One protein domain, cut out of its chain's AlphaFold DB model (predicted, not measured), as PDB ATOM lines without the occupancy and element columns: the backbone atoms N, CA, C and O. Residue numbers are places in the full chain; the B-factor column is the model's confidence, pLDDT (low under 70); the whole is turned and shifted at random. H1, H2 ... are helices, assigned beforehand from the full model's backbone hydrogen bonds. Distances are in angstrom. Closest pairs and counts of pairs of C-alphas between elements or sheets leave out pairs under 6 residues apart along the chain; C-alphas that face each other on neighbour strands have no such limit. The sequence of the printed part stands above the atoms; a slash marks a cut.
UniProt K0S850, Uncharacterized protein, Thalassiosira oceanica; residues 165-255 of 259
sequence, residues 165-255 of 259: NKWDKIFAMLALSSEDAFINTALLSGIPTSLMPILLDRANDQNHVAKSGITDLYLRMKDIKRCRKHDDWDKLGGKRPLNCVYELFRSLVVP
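What this domain is: This is residues 165 to 255 of the 259 residues of an uncharacterized protein of Thalassiosira oceanica (UniProt K0S850). H1 runs through the middle between two pairs of helices: H3, with H6 at its side running the opposite way, packs on residues 167 to 171 of H1, and H4 packs on H1 too, with H5 near both. H2 is a short turn near H1 and H3. The printed part has 91 residues, with six named helices, H1 to H6 in order, and no named strand; its class is all helix. It is compact, with a radius of gyration of the C-alphas of 12.9 A, and spans 36 by 26 by 22 A.

How they stand to each other: Start at H1, residues 165 to 176. H2, residues 185 to 188, is close to it but not clearly touching, with C-alphas 174 and 187 closest at 7.1 A. H3, residues 196 to 203, touches H1 at a steep tilt of 67 degrees, only just short of about perpendicular, opposite ways; the closest C-alphas, of Trp 167 and Ala 203, are 4.3 A apart. H4, residues 213 to 222, touches H1 at a steep tilt of 62 degrees, the same way, with C-alphas 176 and 215 closest at 7.2 A. H5, residues 228 to 235, is close to H4 but not clearly touching, with C-alphas 215 and 230 closest at 6.8 A. H6, residues 242 to 255, touches H3 at a shallow tilt of 11 degrees, opposite ways, with C-alphas 197 and 249 closest at 6.2 A; it is apart from H1. Every O i to N i+4 pair is within hydrogen-bond range in H1, H3, H4 and H5, and 9 of 10 in H6; H2 is too short for one.

Where its parts are: Find C-alpha 165 at (133.348, 84.298, 142.588); from there H1 runs 16.2 A. H4 runs 14.4 A from C-alpha 213. H6 runs 20.6 A to C-alpha 255 at (161.457, 78.741, 129.448).

The domain as a whole: The C-alphas of Arg 220 and Pro 255, the two farthest apart, are 37.4 A apart. The printed part has no cut, and no link is long. Look for pLDDT under 70 at residues 206 to 212, 238 to 239 and 241 to 255.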
ATOM      1  N   ASN A 165     133.143  83.243 141.589       85.50
ATOM      2  CA  ASN A 165     133.348  84.298 142.588       85.50
ATOM      3  C   ASN A 165     134.770  84.293 143.181       85.50
ATOM      4  O   ASN A 165     135.425  85.332 143.271       85.50
ATOM      5  N   LYS A 166     135.284  83.103 143.526       88.88
ATOM      6  CA  LYS A 166     136.660  82.939 144.021       88.88
ATOM      7  C   LYS A 166     137.702  83.415 143.010       88.88
ATOM      8  O   LYS A 166     138.641  84.128 143.360       88.88
ATOM      9  N   TRP A 167     137.553  82.985 141.764       86.44
ATOM     10  CA  TRP A 167     138.512  83.253 140.700       86.44
ATOM     11  C   TRP A 167     138.470  84.706 140.237       86.44
ATOM     12  O   TRP A 167     139.531  85.288 140.037       86.44
ATOM     13  N   ASP A 168     137.289  85.321 140.200       84.69
ATOM     14  CA  ASP A 168     137.119  86.741 139.896       84.69
ATOM     15  C   ASP A 168     137.810  87.638 140.926       84.69
ATOM     16  O   ASP A 168     138.514  88.579 140.553       84.69
ATOM     17  N   LYS A 169     137.673  87.329 142.222       90.06
ATOM     18  CA  LYS A 169     138.364  88.060 143.296       90.06
ATOM     19  C   LYS A 169     139.883  87.896 143.219       90.06
ATOM     20  O   LYS A 169     140.609  88.886 143.311       90.06
ATOM     21  N   ILE A 170     140.367  86.671 142.984       89.88
ATOM     22  CA  ILE A 170     141.802  86.397 142.794       89.88
ATOM     23  C   ILE A 170     142.344  87.164 141.584       89.88
ATOM     24  O   ILE A 170     143.385  87.814 141.679       89.88
ATOM     25  N   PHE A 171     141.636  87.124 140.458       87.06
ATOM     26  CA  PHE A 171     142.039  87.808 139.236       87.06
ATOM     27  C   PHE A 171     142.035  89.327 139.403       87.06
ATOM     28  O   PHE A 171     143.001  89.983 139.019       87.06
ATOM     29  N   ALA A 172     140.999  89.884 140.036       87.88
ATOM     30  CA  ALA A 172     140.944  91.303 140.367       87.88
ATOM     31  C   ALA A 172     142.123  91.708 141.256       87.88
ATOM     32  O   ALA A 172     142.788  92.699 140.969       87.88
ATOM     33  N   MET A 173     142.448  90.919 142.283       91.06
ATOM     34  CA  MET A 173     143.590  91.199 143.152       91.06
ATOM     35  C   MET A 173     144.923  91.149 142.383       91.06
ATOM     36  O   MET A 173     145.778  92.012 142.581       91.06
ATOM     37  N   LEU A 174     145.098  90.177 141.483       88.50
ATOM     38  CA  LEU A 174     146.275  90.068 140.615       88.50
ATOM     39  C   LEU A 174     146.397  91.252 139.646       88.50
ATOM     40  O   LEU A 174     147.497  91.765 139.458       88.50
ATOM     41  N   ALA A 175     145.294  91.695 139.046       86.06
ATOM     42  CA  ALA A 175     145.304  92.774 138.064       86.06
ATOM     43  C   ALA A 175     145.462  94.161 138.706       86.06
ATOM     44  O   ALA A 175     146.297  94.961 138.288       86.06
ATOM     45  N   LEU A 176     144.693  94.438 139.762       88.31
ATOM     46  CA  LEU A 176     144.620  95.755 140.402       88.31
ATOM     47  C   LEU A 176     145.828  96.075 141.294       88.31
ATOM     48  O   LEU A 176     146.060  97.234 141.616       88.31
ATOM     49  N   SER A 177     146.610  95.067 141.683       88.81
ATOM     50  CA  SER A 177     147.839  95.248 142.471       88.81
ATOM     51  C   SER A 177     149.086  95.535 141.630       88.81
ATOM     52  O   SER A 177     150.179  95.632 142.189       88.81
ATOM     53  N   SER A 178     148.973  95.589 140.300       84.06
ATOM     54  CA  SER A 178     150.131  95.737 139.419       84.06
ATOM     55  C   SER A 178     150.445  97.200 139.124       84.06
ATOM     56  O   SER A 178     149.606  97.933 138.602       84.06
ATOM     57  N   GLU A 179     151.675  97.623 139.423       77.50
ATOM     58  CA  GLU A 179     152.115  98.999 139.174       77.50
ATOM     59  C   GLU A 179     152.408  99.255 137.698       77.50
ATOM     60  O   GLU A 179     151.973 100.275 137.169       77.50
ATOM     61  N   ASP A 180     153.076  98.315 137.017       72.75
ATOM     62  CA  ASP A 180     153.571  98.467 135.640       72.75
ATOM     63  C   ASP A 180     152.979  97.455 134.655       72.75
ATOM     64  O   ASP A 180     152.641  97.825 133.528       72.75
ATOM     65  N   ALA A 181     152.790  96.209 135.088       73.12
ATOM     66  CA  ALA A 181     152.253  95.134 134.262       73.12
ATOM     67  C   ALA A 181     150.717  95.064 134.335       73.12
ATOM     68  O   ALA A 181     150.076  95.786 135.089       73.12
ATOM     69  N   PHE A 182     150.108  94.181 133.539       74.81
ATOM     70  CA  PHE A 182     148.666  93.930 133.632       74.81
ATOM     71  C   PHE A 182     148.302  93.060 134.845       74.81
ATOM     72  O   PHE A 182     147.266  93.272 135.454       74.81
ATOM     73  N   ILE A 183     149.154  92.093 135.199       81.31
ATOM     74  CA  ILE A 183     149.023  91.246 136.393       81.31
ATOM     75  C   ILE A 183     150.287  91.396 137.233       81.31
ATOM     76  O   ILE A 183     151.395  91.412 136.693       81.31
ATOM     77  N   ASN A 184     150.126  91.487 138.549       86.75
ATOM     78  CA  ASN A 184     151.216  91.433 139.506       86.75
ATOM     79  C   ASN A 184     151.606  89.971 139.761       86.75
ATOM     80  O   ASN A 184     151.094  89.302 140.660       86.75
ATOM     81  N   THR A 185     152.526  89.460 138.948       82.94
ATOM     82  CA  THR A 185     153.026  88.084 139.073       82.94
ATOM     83  C   THR A 185     153.859  87.867 140.335       82.94
ATOM     84  O   THR A 185     154.023  86.722 140.749       82.94
ATOM     85  N   ALA A 186     154.331  88.928 141.003       86.62
ATOM     86  CA  ALA A 186     155.053  88.794 142.266       86.62
ATOM     87  C   ALA A 186     154.162  88.223 143.384       86.62
ATOM     88  O   ALA A 186     154.665  87.529 144.266       86.62
ATOM     89  N   LEU A 187     152.837  88.420 143.311       88.94
ATOM     90  CA  LEU A 187     151.882  87.788 144.232       88.94
ATOM     91  C   LEU A 187     151.802  86.262 144.079       88.94
ATOM     92  O   LEU A 187     151.287  85.593 144.970       88.94
ATOM     93  N   LEU A 188     152.317  85.709 142.976       86.50
ATOM     94  CA  LEU A 188     152.420  84.266 142.748       86.50
ATOM     95  C   LEU A 188     153.722  83.676 143.318       86.50
ATOM     96  O   LEU A 188     153.966  82.481 143.164       86.50
ATOM     97  N   SER A 189     154.575  84.486 143.956       84.94
ATOM     98  CA  SER A 189     155.807  84.003 144.585       84.94
ATOM     99  C   SER A 189     155.500  82.892 145.595       84.94
ATOM    100  O   SER A 189     154.650  83.048 146.470       84.94
ATOM    101  N   GLY A 190     156.172  81.747 145.455       83.25
ATOM    102  CA  GLY A 190     155.942  80.559 146.284       83.25
ATOM    103  C   GLY A 190     154.884  79.587 145.750       83.25
ATOM    104  O   GLY A 190     154.785  78.471 146.259       83.25
ATOM    105  N   ILE A 191     154.140  79.945 144.697       83.62
ATOM    106  CA  ILE A 191     153.299  78.986 143.971       83.62
ATOM    107  C   ILE A 191     154.196  78.156 143.045       83.62
ATOM    108  O   ILE A 191     154.986  78.736 142.298       83.62
ATOM    109  N   PRO A 192     154.091  76.813 143.044       86.56
ATOM    110  CA  PRO A 192     154.832  75.980 142.104       86.56
ATOM    111  C   PRO A 192     154.628  76.442 140.657       86.56
ATOM    112  O   PRO A 192     153.492  76.624 140.216       86.56
ATOM    113  N   THR A 193     155.714  76.579 139.892       79.31
ATOM    114  CA  THR A 193     155.671  77.066 138.500       79.31
ATOM    115  C   THR A 193     154.744  76.230 137.614       79.31
ATOM    116  O   THR A 193     154.112  76.761 136.709       79.31
ATOM    117  N   SER A 194     154.591  74.935 137.908       81.56
ATOM    118  CA  SER A 194     153.656  74.037 137.217       81.56
ATOM    119  C   SER A 194     152.176  74.378 137.442       81.56
ATOM    120  O   SER A 194     151.343  74.041 136.605       81.56
ATOM    121  N   LEU A 195     151.838  75.049 138.548       81.38
ATOM    122  CA  LEU A 195     150.470  75.433 138.904       81.38
ATOM    123  C   LEU A 195     150.116  76.860 138.484       81.38
ATOM    124  O   LEU A 195     148.930  77.158 138.344       81.38
ATOM    125  N   MET A 196     151.105  77.735 138.252       82.75
ATOM    126  CA  MET A 196     150.854  79.115 137.815       82.75
ATOM    127  C   MET A 196     149.999  79.182 136.540       82.75
ATOM    128  O   MET A 196     149.026  79.937 136.549       82.75
ATOM    129  N   PRO A 197     150.268  78.373 135.490       77.44
ATOM    130  CA  PRO A 197     149.401  78.295 134.327       77.44
ATOM    131  C   PRO A 197     147.943  77.993 134.716       77.44
ATOM    132  O   PRO A 197     147.031  78.739 134.393       77.44
ATOM    133  N   ILE A 198     147.704  76.942 135.494       80.75
ATOM    134  CA  ILE A 198     146.345  76.520 135.857       80.75
ATOM    135  C   ILE A 198     145.622  77.606 136.667       80.75
ATOM    136  O   ILE A 198     144.442  77.864 136.443       80.75
ATOM    137  N   LEU A 199     146.322  78.257 137.597       82.06
ATOM    138  CA  LEU A 199     145.756  79.327 138.416       82.06
ATOM    139  C   LEU A 199     145.338  80.523 137.560       82.06
ATOM    140  O   LEU A 199     144.232  81.031 137.726       82.06
ATOM    141  N   LEU A 200     146.205  80.953 136.641       80.25
ATOM    142  CA  LEU A 200     145.942  82.082 135.751       80.25
ATOM    143  C   LEU A 200     144.805  81.789 134.767       80.25
ATOM    144  O   LEU A 200     144.009  82.683 134.502       80.25
ATOM    145  N   ASP A 201     144.697  80.547 134.279       78.62
ATOM    146  CA  ASP A 201     143.583  80.100 133.428       78.62
ATOM    147  C   ASP A 201     142.257  80.249 134.176       78.62
ATOM    148  O   ASP A 201     141.341  80.929 133.722       78.62
ATOM    149  N   ARG A 202     142.193  79.670 135.382       79.56
ATOM    150  CA  ARG A 202     140.990  79.670 136.219       79.56
ATOM    151  C   ARG A 202     140.586  81.073 136.650       79.56
ATOM    152  O   ARG A 202     139.408  81.399 136.581       79.56
ATOM    153  N   ALA A 203     141.552  81.891 137.067       78.50
ATOM    154  CA  ALA A 203     141.350  83.298 137.413       78.50
ATOM    155  C   ALA A 203     140.773  84.095 136.222       78.50
ATOM    156  O   ALA A 203     139.932  84.975 136.392       78.50
ATOM    157  N   ASN A 204     141.185  83.749 135.003       75.06
ATOM    158  CA  ASN A 204     140.751  84.404 133.775       75.06
ATOM    159  C   ASN A 204     139.473  83.811 133.150       75.06
ATOM    160  O   ASN A 204     139.104  84.220 132.048       75.06
ATOM    161  N   ASP A 205     138.776  82.875 133.800       71.06
ATOM    162  CA  ASP A 205     137.494  82.337 133.312       71.06
ATOM    163  C   ASP A 205     136.382  83.401 133.461       71.06
ATOM    164  O   ASP A 205     135.543  83.362 134.358       71.06
ATOM    165  N   GLN A 206     136.434  84.415 132.591       62.44
ATOM    166  CA  GLN A 206     135.631  85.641 132.610       62.44
ATOM    167  C   GLN A 206     134.311  85.465 131.840       62.44
ATOM    168  O   GLN A 206     133.921  86.320 131.046       62.44
ATOM    169  N   ASN A 207     133.586  84.366 132.063       58.09
ATOM    170  CA  ASN A 207     132.284  84.116 131.420       58.09
ATOM    171  C   ASN A 207     131.168  85.115 131.819       58.09
ATOM    172  O   ASN A 207     129.998  84.902 131.499       58.09
ATOM    173  N   HIS A 208     131.493  86.209 132.516       58.38
ATOM    174  CA  HIS A 208     130.521  87.032 133.222       58.38
ATOM    175  C   HIS A 208     130.806  88.536 133.146       58.38
ATOM    176  O   HIS A 208     131.909  89.001 132.860       58.38
ATOM    177  N   VAL A 209     129.748  89.318 133.365       54.97
ATOM    178  CA  VAL A 209     129.771  90.779 133.281       54.97
ATOM    179  C   VAL A 209     130.587  91.335 134.446       54.97
ATOM    180  O   VAL A 209     130.143  91.313 135.592       54.97
ATOM    181  N   ALA A 210     131.770  91.867 134.148       52.66
ATOM    182  CA  ALA A 210     132.569  92.592 135.123       52.66
ATOM    183  C   ALA A 210     131.784  93.774 135.709       52.66
ATOM    184  O   ALA A 210     131.395  94.696 134.989       52.66
ATOM    185  N   LYS A 211     131.594  93.766 137.030       62.97
ATOM    186  CA  LYS A 211     131.088  94.921 137.774       62.97
ATOM    187  C   LYS A 211     132.269  95.832 138.124       62.97
ATOM    188  O   LYS A 211     133.247  95.367 138.708       62.97
ATOM    189  N   SER A 212     132.166  97.126 137.818       63.75
ATOM    190  CA  SER A 212     133.150  98.151 138.219       63.75
ATOM    191  C   SER A 212     133.329  98.246 139.740       63.75
ATOM    192  O   SER A 212     134.385  98.644 140.221       63.75
ATOM    193  N   GLY A 213     132.335  97.794 140.514       81.44
ATOM    194  CA  GLY A 213     132.366  97.837 141.977       81.44
ATOM    195  C   GLY A 213     133.523  97.070 142.630       81.44
ATOM    196  O   GLY A 213     133.951  97.456 143.713       81.44
ATOM    197  N   ILE A 214     134.084  96.035 141.985       85.94
ATOM    198  CA  ILE A 214     135.225  95.295 142.562       85.94
ATOM    199  C   ILE A 214     136.511  96.134 142.584       85.94
ATOM    200  O   ILE A 214     137.339  95.979 143.478       85.94
ATOM    201  N   THR A 215     136.657  97.043 141.619       88.00
ATOM    202  CA  THR A 215     137.804  97.946 141.503       88.00
ATOM    203  C   THR A 215     137.792  98.965 142.625       88.00
ATOM    204  O   THR A 215     138.759  99.067 143.375       88.00
ATOM    205  N   ASP A 216     136.676  99.674 142.788       88.94
ATOM    206  CA  ASP A 216     136.526 100.679 143.844       88.94
ATOM    207  C   ASP A 216     136.665 100.065 145.241       88.94
ATOM    208  O   ASP A 216     137.325 100.643 146.107       88.94
ATOM    209  N   LEU A 217     136.122  98.859 145.437       89.94
ATOM    210  CA  LEU A 217     136.276  98.114 146.682       89.94
ATOM    211  C   LEU A 217     137.744  97.762 146.963       89.94
ATOM    212  O   LEU A 217     138.236  98.037 148.055       89.94
ATOM    213  N   TYR A 218     138.461  97.189 145.988       91.81
ATOM    214  CA  TYR A 218     139.881  96.859 146.148       91.81
ATOM    215  C   TYR A 218     140.701  98.093 146.552       91.81
ATOM    216  O   TYR A 218     141.495  98.041 147.494       91.81
ATOM    217  N   LEU A 219     140.470  99.217 145.867       90.69
ATOM    218  CA  LEU A 219     141.155 100.480 146.132       90.69
ATOM    219  C   LEU A 219     140.846 101.017 147.529       90.69
ATOM    220  O   LEU A 219     141.773 101.433 148.225       90.69
ATOM    221  N   ARG A 220     139.584 100.940 147.973       90.25
ATOM    222  CA  ARG A 220     139.192 101.307 149.340       90.25
ATOM    223  C   ARG A 220     139.901 100.438 150.377       90.25
ATOM    224  O   ARG A 220     140.455 100.968 151.331       90.25
ATOM    225  N   MET A 221     139.928  99.120 150.182       90.56
ATOM    226  CA  MET A 221     140.556  98.191 151.131       90.56
ATOM    227  C   MET A 221     142.079  98.350 151.227       90.56
ATOM    228  O   MET A 221     142.661  98.004 152.256       90.56
ATOM    229  N   LYS A 222     142.726  98.859 150.171       91.25
ATOM    230  CA  LYS A 222     144.164  99.164 150.141       91.25
ATOM    231  C   LYS A 222     144.505 100.623 150.461       91.25
ATOM    232  O   LYS A 222     145.689 100.934 150.525       91.25
ATOM    233  N   ASP A 223     143.507 101.489 150.635       90.81
ATOM    234  CA  ASP A 223     143.681 102.944 150.743       90.81
ATOM    235  C   ASP A 223     144.502 103.539 149.575       90.81
ATOM    236  O   ASP A 223     145.407 104.358 149.736       90.81
ATOM    237  N   ILE A 224     144.211 103.078 148.352       90.38
ATOM    238  CA  ILE A 224     144.897 103.507 147.124       90.38
ATOM    239  C   ILE A 224     143.985 104.425 146.314       90.38
ATOM    240  O   ILE A 224     142.798 104.166 146.122       90.38
ATOM    241  N   LYS A 225     144.557 105.497 145.755       90.19
ATOM    242  CA  LYS A 225     143.826 106.389 144.850       90.19
ATOM    243  C   LYS A 225     143.635 105.764 143.472       90.19
ATOM    244  O   LYS A 225     144.541 105.163 142.894       90.19
ATOM    245  N   ARG A 226     142.454 105.993 142.903       89.88
ATOM    246  CA  ARG A 226     142.123 105.581 141.540       89.88
ATOM    247  C   ARG A 226     143.057 106.240 140.514       89.88
ATOM    248  O   ARG A 226     143.448 107.395 140.674       89.88
ATOM    249  N   CYS A 227     143.416 105.507 139.462       88.06
ATOM    250  CA  CYS A 227     144.313 105.957 138.402       88.06
ATOM    251  C   CYS A 227     143.817 105.434 137.047       88.06
ATOM    252  O   CYS A 227     142.936 104.576 136.986       88.06
ATOM    253  N   ARG A 228     144.429 105.908 135.955       86.19
ATOM    254  CA  ARG A 228     144.034 105.549 134.584       86.19
ATOM    255  C   ARG A 228     144.003 104.037 134.332       86.19
ATOM    256  O   ARG A 228     143.142 103.576 133.594       86.19
ATOM    257  N   LYS A 229     144.902 103.260 134.948       83.06
ATOM    258  CA  LYS A 229     144.930 101.796 134.785       83.06
ATOM    259  C   LYS A 229     143.680 101.126 135.352       83.06
ATOM    260  O   LYS A 229     143.166 100.204 134.733       83.06
ATOM    261  N   HIS A 230     143.159 101.624 136.474       86.94
ATOM    262  CA  HIS A 230     141.905 101.140 137.058       86.94
ATOM    263  C   HIS A 230     140.708 101.445 136.144       86.94
ATOM    264  O   HIS A 230     139.827 100.607 135.974       86.94
ATOM    265  N   ASP A 231     140.708 102.606 135.482       85.38
ATOM    266  CA  ASP A 231     139.672 102.950 134.497       85.38
ATOM    267  C   ASP A 231     139.773 102.095 133.236       85.38
ATOM    268  O   ASP A 231     138.761 101.676 132.678       85.38
ATOM    269  N   ASP A 232     140.995 101.849 132.769       81.25
ATOM    270  CA  ASP A 232     141.234 100.988 131.619       81.25
ATOM    271  C   ASP A 232     140.834  99.541 131.936       81.25
ATOM    272  O   ASP A 232     140.231  98.898 131.085       81.25
ATOM    273  N   TRP A 233     141.045  99.069 133.168       80.81
ATOM    274  CA  TRP A 233     140.523  97.795 133.666       80.81
ATOM    275  C   TRP A 233     138.987  97.727 133.663       80.81
ATOM    276  O   TRP A 233     138.418  96.761 133.152       80.81
ATOM    277  N   ASP A 234     138.302  98.751 134.177       81.44
ATOM    278  CA  ASP A 234     136.834  98.775 134.211       81.44
ATOM    279  C   ASP A 234     136.220  98.798 132.804       81.44
ATOM    280  O   ASP A 234     135.230  98.108 132.541       81.44
ATOM    281  N   LYS A 235     136.840  99.529 131.865       81.75
ATOM    282  CA  LYS A 235     136.407  99.592 130.453       81.75
ATOM    283  C   LYS A 235     136.447  98.243 129.746       81.75
ATOM    284  O   LYS A 235     135.777  98.081 128.727       81.75
ATOM    285  N   LEU A 236     137.227  97.284 130.247       74.44
ATOM    286  CA  LEU A 236     137.299  95.960 129.642       74.44
ATOM    287  C   LEU A 236     135.991  95.188 129.814       74.44
ATOM    288  O   LEU A 236     135.690  94.343 128.972       74.44
ATOM    289  N   GLY A 237     135.177  95.485 130.832       74.50
ATOM    290  CA  GLY A 237     133.912  94.781 131.051       74.50
ATOM    291  C   GLY A 237     134.113  93.256 131.089       74.50
ATOM    292  O   GLY A 237     135.114  92.767 131.604       74.50
ATOM    293  N   GLY A 238     133.210  92.491 130.468       66.94
ATOM    294  CA  GLY A 238     133.380  91.036 130.287       66.94
ATOM    295  C   GLY A 238     134.486  90.627 129.294       66.94
ATOM    296  O   GLY A 238     134.621  89.454 128.976       66.94
ATOM    297  N   LYS A 239     135.258  91.582 128.754       65.12
ATOM    298  CA  LYS A 239     136.382  91.359 127.826       65.12
ATOM    299  C   LYS A 239     137.744  91.565 128.497       65.12
ATOM    300  O   LYS A 239     138.726  91.834 127.801       65.12
ATOM    301  N   ARG A 240     137.821  91.479 129.832       70.62
ATOM    302  CA  ARG A 240     139.102  91.427 130.558       70.62
ATOM    303  C   ARG A 240     139.996  90.370 129.878       70.62
ATOM    304  O   ARG A 240     139.519  89.280 129.570       70.62
ATOM    305  N   PRO A 241     141.214  90.729 129.448       60.53
ATOM    306  CA  PRO A 241     141.723  90.308 128.156       60.53
ATOM    307  C   PRO A 241     142.411  88.956 128.278       60.53
ATOM    308  O   PRO A 241     143.455  88.842 128.924       60.53
ATOM    309  N   LEU A 242     141.900  87.979 127.523       55.50
ATOM    310  CA  LEU A 242     142.577  86.712 127.227       55.50
ATOM    311  C   LEU A 242     144.043  86.919 126.792       55.50
ATOM    312  O   LEU A 242     144.882  86.075 127.071       55.50
ATOM    313  N   ASN A 243     144.365  88.046 126.143       54.06
ATOM    314  CA  ASN A 243     145.696  88.326 125.594       54.06
ATOM    315  C   ASN A 243     146.789  88.529 126.654       54.06
ATOM    316  O   ASN A 243     147.922  88.115 126.432       54.06
ATOM    317  N   CYS A 244     146.487  89.149 127.799       56.38
ATOM    318  CA  CYS A 244     147.495  89.359 128.848       56.38
ATOM    319  C   CYS A 244     147.865  88.038 129.518       56.38
ATOM    320  O   CYS A 244     149.027  87.775 129.819       56.38
ATOM    321  N   VAL A 245     146.854  87.197 129.697       62.47
ATOM    322  CA  VAL A 245     146.986  85.853 130.227       62.47
ATOM    323  C   VAL A 245     147.698  84.966 129.200       62.47
ATOM    324  O   VAL A 245     148.666  84.311 129.557       62.47
ATOM    325  N   TYR A 246     147.347  85.049 127.913       60.97
ATOM    326  CA  TYR A 246     148.029  84.362 126.810       60.97
ATOM    327  C   TYR A 246     149.524  84.708 126.699       60.97
ATOM    328  O   TYR A 246     150.350  83.800 126.644       60.97
ATOM    329  N   GLU A 247     149.901  85.993 126.709       58.09
ATOM    330  CA  GLU A 247     151.318  86.390 126.679       58.09
ATOM    331  C   GLU A 247     152.061  85.961 127.951       58.09
ATOM    332  O   GLU A 247     153.214  85.535 127.876       58.09
ATOM    333  N   LEU A 248     151.392  85.987 129.109       64.62
ATOM    334  CA  LEU A 248     151.946  85.484 130.364       64.62
ATOM    335  C   LEU A 248     152.181  83.966 130.303       64.62
ATOM    336  O   LEU A 248     153.295  83.516 130.565       64.62
ATOM    337  N   PHE A 249     151.193  83.181 129.865       60.91
ATOM    338  CA  PHE A 249     151.341  81.746 129.603       60.91
ATOM    339  C   PHE A 249     152.476  81.465 128.624       60.91
ATOM    340  O   PHE A 249     153.321  80.615 128.895       60.91
ATOM    341  N   ARG A 250     152.545  82.205 127.513       59.97
ATOM    342  CA  ARG A 250     153.619  82.072 126.526       59.97
ATOM    343  C   ARG A 250     154.985  82.337 127.165       59.97
ATOM    344  O   ARG A 250     155.907  81.555 126.959       59.97
ATOM    345  N   SER A 251     155.108  83.374 127.991       61.62
ATOM    346  CA  SER A 251     156.355  83.711 128.695       61.62
ATOM    347  C   SER A 251     156.752  82.715 129.795       61.62
ATOM    348  O   SER A 251     157.937  82.592 130.083       61.62
ATOM    349  N   LEU A 252     155.792  81.991 130.385       60.47
ATOM    350  CA  LEU A 252     156.025  80.986 131.433       60.47
ATOM    351  C   LEU A 252     156.258  79.575 130.875       60.47
ATOM    352  O   LEU A 252     156.913  78.764 131.523       60.47
ATOM    353  N   VAL A 253     155.737  79.269 129.684       53.50
ATOM    354  CA  VAL A 253     155.884  77.962 129.020       53.50
ATOM    355  C   VAL A 253     157.146  77.898 128.154       53.50
ATOM    356  O   VAL A 253     157.791  76.855 128.096       53.50
ATOM    357  N   VAL A 254     157.544  79.001 127.508       53.97
ATOM    358  CA  VAL A 254     158.749  79.049 126.656       53.97
ATOM    359  C   VAL A 254     160.064  78.749 127.408       53.97
ATOM    360  O   VAL A 254     160.909  78.072 126.825       53.97
ATOM    361  N   PRO A 255     160.268  79.136 128.684       50.75
ATOM    362  CA  PRO A 255     161.457  78.741 129.448       50.75
ATOM    363  C   PRO A 255     161.530  77.235 129.742       50.75
ATOM    364  O   PRO A 255     162.619  76.690 129.887       50.75
TER     365      PRO A 255